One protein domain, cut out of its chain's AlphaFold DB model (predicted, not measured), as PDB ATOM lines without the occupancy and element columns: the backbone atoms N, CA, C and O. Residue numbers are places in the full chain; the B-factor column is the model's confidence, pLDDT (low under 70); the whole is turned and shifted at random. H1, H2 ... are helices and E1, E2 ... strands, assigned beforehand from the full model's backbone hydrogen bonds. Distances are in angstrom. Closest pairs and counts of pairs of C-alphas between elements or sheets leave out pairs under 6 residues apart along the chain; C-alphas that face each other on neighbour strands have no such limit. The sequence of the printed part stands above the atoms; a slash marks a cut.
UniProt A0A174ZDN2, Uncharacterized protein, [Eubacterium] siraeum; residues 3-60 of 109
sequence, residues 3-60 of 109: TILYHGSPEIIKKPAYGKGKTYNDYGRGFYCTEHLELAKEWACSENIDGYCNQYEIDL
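This is residues 3 to 60 of the 109 residues of an uncharacterized protein of [Eubacterium] siraeum (UniProt A0A174ZDN2). With little regular structure, the domain is a ribbon of two antiparallel strands, E1 and E2, with one short helix, H1, packed on it and a long loop, residues 10 to 36, running out from the ribbon and back. The 58 printed residues follow the order E1, H1, E2, class mixed, with only 23 in named elements. The whole is compact, radius of gyration of the C-alphas 11.4 A, spanning 34 by 26 by 19 A.

E1, residues 3 to 9, begins at C-alpha 3 (243.322, 275.190, 270.752) and measures 19.6 A. H1 is residues 37 to 44, 10.7 A. E2, residues 52 to 59, measures 22.8 A and ends at C-alpha 59 (243.110, 278.309, 276.148).

E1 and E2 are antiparallel at 152 degrees, with N 5 and O 56 2.9 A apart, within hydrogen-bond range. The closest C-alphas of E1 and H1, Gly 8 and Ala 44, are 3.7 A apart; those of H1 and E2, Lys 41 and Cys 53, 5.5 A. In H1 every O i to N i+4 pair is within hydrogen-bond range.

The farthest C-alphas, Asn 48 and Leu 60, are 35.8 A apart. The printed part has no cut; the link E1 to H1 is long. No printed residue is under pLDDT 70.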
ATOM      1  N   THR A   3     243.426 275.100 272.211       94.38
ATOM      2  CA  THR A   3     243.322 275.190 270.752       94.38
ATOM      3  C   THR A   3     244.707 275.452 270.178       94.38
ATOM      4  O   THR A   3     245.449 276.288 270.700       94.38
ATOM      5  N   ILE A   4     245.056 274.733 269.110       97.44
ATOM      6  CA  ILE A   4     246.301 274.947 268.370       97.44
ATOM      7  C   ILE A   4     246.036 275.936 267.242       97.44
ATOM      8  O   ILE A   4     245.098 275.770 266.470       97.44
ATOM      9  N   LEU A   5     246.873 276.963 267.160       97.12
ATOM     10  CA  LEU A   5     246.769 278.028 266.174       97.12
ATOM     11  C   LEU A   5     248.087 278.195 265.425       97.12
ATOM     12  O   LEU A   5     249.163 278.101 266.013       97.12
ATOM     13  N   TYR A   6     247.988 278.512 264.141       98.00
ATOM     14  CA  TYR A   6     249.112 278.713 263.240       98.00
ATOM     15  C   TYR A   6     249.130 280.138 262.683       98.00
ATOM     16  O   TYR A   6     248.082 280.707 262.376       98.00
ATOM     17  N   HIS A   7     250.322 280.707 262.528       96.38
ATOM     18  CA  HIS A   7     250.560 282.009 261.908       96.38
ATOM     19  C   HIS A   7     251.678 281.902 260.871       96.38
ATOM     20  O   HIS A   7     252.829 281.625 261.224       96.38
ATOM     21  N   GLY A   8     251.340 282.159 259.610       96.00
ATOM     22  CA  GLY A   8     252.319 282.312 258.542       96.00
ATOM     23  C   GLY A   8     252.974 283.687 258.576       96.00
ATOM     24  O   GLY A   8     252.274 284.700 258.586       96.00
ATOM     25  N   SER A   9     254.304 283.728 258.571       93.62
ATOM     26  CA  SER A   9     255.069 284.969 258.429       93.62
ATOM     27  C   SER A   9     256.458 284.725 257.837       93.62
ATOM     28  O   SER A   9     257.001 283.633 257.999       93.62
ATOM     29  N   PRO A  10     257.100 285.752 257.249       92.81
ATOM     30  CA  PRO A  10     258.498 285.658 256.814       92.81
ATOM     31  C   PRO A  10     259.491 285.550 257.988       92.81
ATOM     32  O   PRO A  10     260.675 285.301 257.788       92.81
ATOM     33  N   GLU A  11     259.025 285.743 259.223       92.25
ATOM     34  CA  GLU A  11     259.839 285.735 260.439       92.25
ATOM     35  C   GLU A  11     259.379 284.650 261.422       92.25
ATOM     36  O   GLU A  11     258.202 284.279 261.461       92.25
ATOM     37  N   ILE A  12     260.296 284.192 262.279       95.19
ATOM     38  CA  ILE A  12     259.958 283.376 263.450       95.19
ATOM     39  C   ILE A  12     259.468 284.300 264.566       95.19
ATOM     40  O   ILE A  12     260.230 285.098 265.117       95.19
ATOM     41  N   ILE A  13     258.211 284.144 264.968       94.94
ATOM     42  CA  ILE A  13     257.586 284.935 266.026       94.94
ATOM     43  C   ILE A  13     257.452 284.058 267.272       94.94
ATOM     44  O   ILE A  13     256.550 283.245 267.404       94.94
ATOM     45  N   LYS A  14     258.364 284.222 268.235       94.88
ATOM     46  CA  LYS A  14     258.340 283.410 269.471       94.88
ATOM     47  C   LYS A  14     257.212 283.794 270.431       94.88
ATOM     48  O   LYS A  14     256.780 282.970 271.231       94.88
ATOM     49  N   LYS A  15     256.795 285.062 270.420       93.81
ATOM     50  CA  LYS A  15     255.775 285.606 271.325       93.81
ATOM     51  C   LYS A  15     254.825 286.506 270.532       93.81
ATOM     52  O   LYS A  15     255.278 287.553 270.062       93.81
ATOM     53  N   PRO A  16     253.537 286.139 270.396       92.00
ATOM     54  CA  PRO A  16     252.532 287.026 269.829       92.00
ATOM     55  C   PRO A  16     252.467 288.331 270.624       92.00
ATOM     56  O   PRO A  16     252.587 288.332 271.851       92.00
ATOM     57  N   ALA A  17     252.272 289.447 269.928       90.00
ATOM     58  CA  ALA A  17     252.217 290.766 270.541       90.00
ATOM     59  C   ALA A  17     250.888 291.453 270.219       90.00
ATOM     60  O   ALA A  17     250.513 291.607 269.053       90.00
ATOM     61  N   TYR A  18     250.196 291.896 271.269       86.88
ATOM     62  CA  TYR A  18     248.977 292.686 271.141       86.88
ATOM     63  C   TYR A  18     249.264 294.024 270.453       86.88
ATOM     64  O   TYR A  18     250.320 294.630 270.646       86.88
ATOM     65  N   GLY A  19     248.314 294.489 269.638       85.38
ATOM     66  CA  GLY A  19     248.439 295.767 268.951       85.38
ATOM     67  C   GLY A  19     249.623 295.807 267.983       85.38
ATOM     68  O   GLY A  19     250.273 296.838 267.874       85.38
ATOM     69  N   LYS A  20     249.943 294.710 267.291       87.31
ATOM     70  CA  LYS A  20     250.836 294.687 266.115       87.31
ATOM     71  C   LYS A  20     250.024 294.390 264.848       87.31
ATOM     72  O   LYS A  20     248.814 294.216 264.913       87.31
ATOM     73  N   GLY A  21     250.677 294.409 263.688       87.38
ATOM     74  CA  GLY A  21     250.013 294.256 262.392       87.38
ATOM     75  C   GLY A  21     249.506 295.577 261.808       87.38
ATOM     76  O   GLY A  21     249.575 296.636 262.445       87.38
ATOM     77  N   LYS A  22     249.036 295.505 260.559       90.25
ATOM     78  CA  LYS A  22     248.543 296.652 259.791       90.25
ATOM     79  C   LYS A  22     247.179 297.083 260.331       90.25
ATOM     80  O   LYS A  22     246.329 296.252 260.634       90.25
ATOM     81  N   THR A  23     246.956 298.392 260.415       90.12
ATOM     82  CA  THR A  23     245.671 298.966 260.856       90.12
ATOM     83  C   THR A  23     244.533 298.706 259.873       90.12
ATOM     84  O   THR A  23     243.375 298.780 260.263       90.12
ATOM     85  N   TYR A  24     244.873 298.386 258.624       92.38
ATOM     86  CA  TYR A  24     243.948 298.186 257.513       92.38
ATOM     87  C   TYR A  24     243.778 296.716 257.101       92.38
ATOM     88  O   TYR A  24     243.346 296.445 255.978       92.38
ATOM     89  N   ASN A  25     244.152 295.771 257.971       93.31
ATOM     90  CA  ASN A  25     243.775 294.367 257.797       93.31
ATOM     91  C   ASN A  25     242.245 294.209 257.857       93.31
ATOM     92  O   ASN A  25     241.545 295.084 258.366       93.31
ATOM     93  N   ASP A  26     241.752 293.072 257.372       93.31
ATOM     94  CA  ASP A  26     240.326 292.809 257.157       93.31
ATOM     95  C   ASP A  26     239.450 293.105 258.373       93.31
ATOM     96  O   ASP A  26     238.456 293.815 258.260       93.31
ATOM     97  N   TYR A  27     239.876 292.654 259.549       93.94
ATOM     98  CA  TYR A  27     239.171 292.864 260.815       93.94
ATOM     99  C   TYR A  27     239.970 293.759 261.771       93.94
ATOM    100  O   TYR A  27     239.859 293.666 262.989       93.94
ATOM    101  N   GLY A  28     240.810 294.631 261.211       92.75
ATOM    102  CA  GLY A  28     241.607 295.589 261.966       92.75
ATOM    103  C   GLY A  28     242.899 295.007 262.519       92.75
ATOM    104  O   GLY A  28     243.398 293.962 262.091       92.75
ATOM    105  N   ARG A  29     243.503 295.746 263.449       92.69
ATOM    106  CA  ARG A  29     244.816 295.418 264.000       92.69
ATOM    107  C   ARG A  29     244.722 294.184 264.894       92.69
ATOM    108  O   ARG A  29     243.963 294.175 265.856       92.69
ATOM    109  N   GLY A  30     245.540 293.176 264.619       92.62
ATOM    110  CA  GLY A  30     245.513 291.928 265.368       92.62
ATOM    111  C   GLY A  30     246.627 290.978 264.957       92.62
ATOM    112  O   GLY A  30     247.340 291.213 263.977       92.62
ATOM    113  N   PHE A  31     246.760 289.901 265.724       94.50
ATOM    114  CA  PHE A  31     247.627 288.778 265.401       94.50
ATOM    115  C   PHE A  31     246.771 287.685 264.758       94.50
ATOM    116  O   PHE A  31     245.952 287.066 265.430       94.50
ATOM    117  N   TYR A  32     246.893 287.534 263.439       94.56
ATOM    118  CA  TYR A  32     245.999 286.694 262.643       94.56
ATOM    119  C   TYR A  32     246.508 285.259 262.641       94.56
ATOM    120  O   TYR A  32     247.644 285.004 262.240       94.56
ATOM    121  N   CYS A  33     245.655 284.336 263.068       95.81
ATOM    122  CA  CYS A  33     245.960 282.916 263.110       95.81
ATOM    123  C   CYS A  33     244.874 282.096 262.419       95.81
ATOM    124  O   CYS A  33     243.780 282.588 262.149       95.81
ATOM    125  N   THR A  34     245.180 280.828 262.180       96.56
ATOM    126  CA  THR A  34     244.250 279.826 261.661       96.56
ATOM    127  C   THR A  34     244.470 278.493 262.370       96.56
ATOM    128  O   THR A  34     245.583 278.196 262.796       96.56
ATOM    129  N   GLU A  35     243.432 277.673 262.487       96.69
ATOM    130  CA  GLU A  35     243.553 276.279 262.944       96.69
ATOM    131  C   GLU A  35     244.070 275.352 261.822       96.69
ATOM    132  O   GLU A  35     244.472 274.217 262.072       96.69
ATOM    133  N   HIS A  36     244.120 275.841 260.577       97.69
ATOM    134  CA  HIS A  36     244.548 275.078 259.407       97.69
ATOM    135  C   HIS A  36     246.037 275.289 259.101       97.69
ATOM    136  O   HIS A  36     246.434 276.336 258.586       97.69
ATOM    137  N   LEU A  37     246.854 274.264 259.363       97.56
ATOM    138  CA  LEU A  37     248.309 274.296 259.155       97.56
ATOM    139  C   LEU A  37     248.708 274.699 257.727       97.56
ATOM    140  O   LEU A  37     249.574 275.556 257.552       97.56
ATOM    141  N   GLU A  38     248.086 274.094 256.713       96.69
ATOM    142  CA  GLU A  38     248.454 274.344 255.314       96.69
ATOM    143  C   GLU A  38     248.116 275.775 254.879       96.69
ATOM    144  O   GLU A  38     248.941 276.423 254.242       96.69
ATOM    145  N   LEU A  39     246.991 276.334 255.342       95.94
ATOM    146  CA  LEU A  39     246.633 277.732 255.067       95.94
ATOM    147  C   LEU A  39     247.656 278.712 255.662       95.94
ATOM    148  O   LEU A  39     248.010 279.712 255.043       95.94
ATOM    149  N   ALA A  40     248.169 278.423 256.861       97.00
ATOM    150  CA  ALA A  40     249.225 279.240 257.448       97.00
ATOM    151  C   ALA A  40     250.533 279.157 256.646       97.00
ATOM    152  O   ALA A  40     251.215 280.169 256.514       97.00
ATOM    153  N   LYS A  41     250.881 277.987 256.093       95.31
ATOM    154  CA  LYS A  41     252.059 277.843 255.220       95.31
ATOM    155  C   LYS A  41     251.897 278.626 253.918       95.31
ATOM    156  O   LYS A  41     252.836 279.311 253.526       95.31
ATOM    157  N   GLU A  42     250.717 278.588 253.298       92.25
ATOM    158  CA  GLU A  42     250.416 279.369 252.087       92.25
ATOM    159  C   GLU A  42     250.634 280.872 252.302       92.25
ATOM    160  O   GLU A  42     251.168 281.556 251.433       92.25
ATOM    161  N   TRP A  43     250.263 281.392 253.473       91.19
ATOM    162  CA  TRP A  43     250.430 282.811 253.808       91.19
ATOM    163  C   TRP A  43     251.812 283.174 254.358       91.19
ATOM    164  O   TRP A  43     252.101 284.358 254.537       91.19
ATOM    165  N   ALA A  44     252.658 282.187 254.663       94.06
ATOM    166  CA  ALA A  44     253.975 282.433 255.237       94.06
ATOM    167  C   ALA A  44     254.974 282.973 254.207       94.06
ATOM    168  O   ALA A  44     255.866 283.741 254.570       94.06
ATOM    169  N   CYS A  45     254.828 282.567 252.946       88.88
ATOM    170  CA  CYS A  45     255.781 282.869 251.887       88.88
ATOM    171  C   CYS A  45     255.424 284.175 251.162       88.88
ATOM    172  O   CYS A  45     254.273 284.420 250.803       88.88
ATOM    173  N   SER A  46     256.436 284.997 250.891       81.00
ATOM    174  CA  SER A  46     256.366 286.083 249.903       81.00
ATOM    175  C   SER A  46     257.079 285.659 248.615       81.00
ATOM    176  O   SER A  46     257.776 284.646 248.611       81.00
ATOM    177  N   GLU A  47     256.931 286.412 247.519       80.88
ATOM    178  CA  GLU A  47     257.604 286.081 246.251       80.88
ATOM    179  C   GLU A  47     259.105 285.805 246.461       80.88
ATOM    180  O   GLU A  47     259.840 286.658 246.957       80.88
ATOM    181  N   ASN A  48     259.539 284.601 246.073       83.19
ATOM    182  CA  ASN A  48     260.923 284.115 246.135       83.19
ATOM    183  C   ASN A  48     261.568 284.047 247.534       83.19
ATOM    184  O   ASN A  48     262.796 284.025 247.627       83.19
ATOM    185  N   ILE A  49     260.785 284.015 248.617       87.06
ATOM    186  CA  ILE A  49     261.310 283.896 249.986       87.06
ATOM    187  C   ILE A  49     260.498 282.857 250.764       87.06
ATOM    188  O   ILE A  49     259.272 282.971 250.868       87.06
ATOM    189  N   ASP A  50     261.197 281.880 251.343       91.75
ATOM    190  CA  ASP A  50     260.607 280.891 252.244       91.75
ATOM    191  C   ASP A  50     260.034 281.558 253.501       91.75
ATOM    192  O   ASP A  50     260.614 282.487 254.067       91.75
ATOM    193  N   GLY A  51     258.888 281.058 253.957       94.88
ATOM    194  CA  GLY A  51     258.220 281.521 255.166       94.88
ATOM    195  C   GLY A  51     258.311 280.542 256.333       94.88
ATOM    196  O   GLY A  51     258.669 279.374 256.187       94.88
ATOM    197  N   TYR A  52     257.893 281.011 257.506       96.50
ATOM    198  CA  TYR A  52     257.733 280.204 258.710       96.50
ATOM    199  C   TYR A  52     256.257 280.057 259.068       96.50
ATOM    200  O   TYR A  52     255.505 281.031 259.132       96.50
ATOM    201  N   CYS A  53     255.856 278.827 259.384       97.19
ATOM    202  CA  CYS A  53     254.580 278.552 260.026       97.19
ATOM    203  C   CYS A  53     254.794 278.456 261.542       97.19
ATOM    204  O   CYS A  53     255.319 277.467 262.053       97.19
ATOM    205  N   ASN A  54     254.426 279.513 262.261       97.38
ATOM    206  CA  ASN A  54     254.561 279.585 263.712       97.38
ATOM    207  C   ASN A  54     253.350 278.925 264.378       97.38
ATOM    208  O   ASN A  54     252.219 279.277 264.054       97.38
ATOM    209  N   GLN A  55     253.582 278.019 265.328       98.00
ATOM    210  CA  GLN A  55     252.533 277.310 266.063       98.00
ATOM    211  C   GLN A  55     252.411 277.835 267.498       98.00
ATOM    212  O   GLN A  55     253.412 278.039 268.185       98.00
ATOM    213  N   TYR A  56     251.175 277.980 267.969       96.88
ATOM    214  CA  TYR A  56     250.841 278.405 269.324       96.88
ATOM    215  C   TYR A  56     249.746 277.523 269.917       96.88
ATOM    216  O   TYR A  56     248.944 276.932 269.199       96.88
ATOM    217  N   GLU A  57     249.692 277.490 271.244       95.94
ATOM    218  CA  GLU A  57     248.591 276.908 272.006       95.94
ATOM    219  C   GLU A  57     247.909 278.020 272.806       95.94
ATOM    220  O   GLU A  57     248.580 278.816 273.470       95.94
ATOM    221  N   ILE A  58     246.580 278.078 272.749       93.31
ATOM    222  CA  ILE A  58     245.777 279.039 273.505       93.31
ATOM    223  C   ILE A  58     244.625 278.333 274.220       93.31
ATOM    224  O   ILE A  58     244.004 277.428 273.672       93.31
ATOM    225  N   ASP A  59     244.319 278.747 275.448       94.38
ATOM    226  CA  ASP A  59     243.110 278.309 276.148       94.38
ATOM    227  C   ASP A  59     242.006 279.353 275.976       94.38
ATOM    228  O   ASP A  59     242.028 280.413 276.603       94.38
ATOM    229  N   LEU A  60     241.026 279.037 275.129       91.56
ATOM    230  CA  LEU A  60     239.921 279.947 274.825       91.56
ATOM    231  C   LEU A  60     238.922 280.092 275.983       91.56
ATOM    232  O   LEU A  60     238.144 281.038 275.994       91.56
TER     233      LEU A  60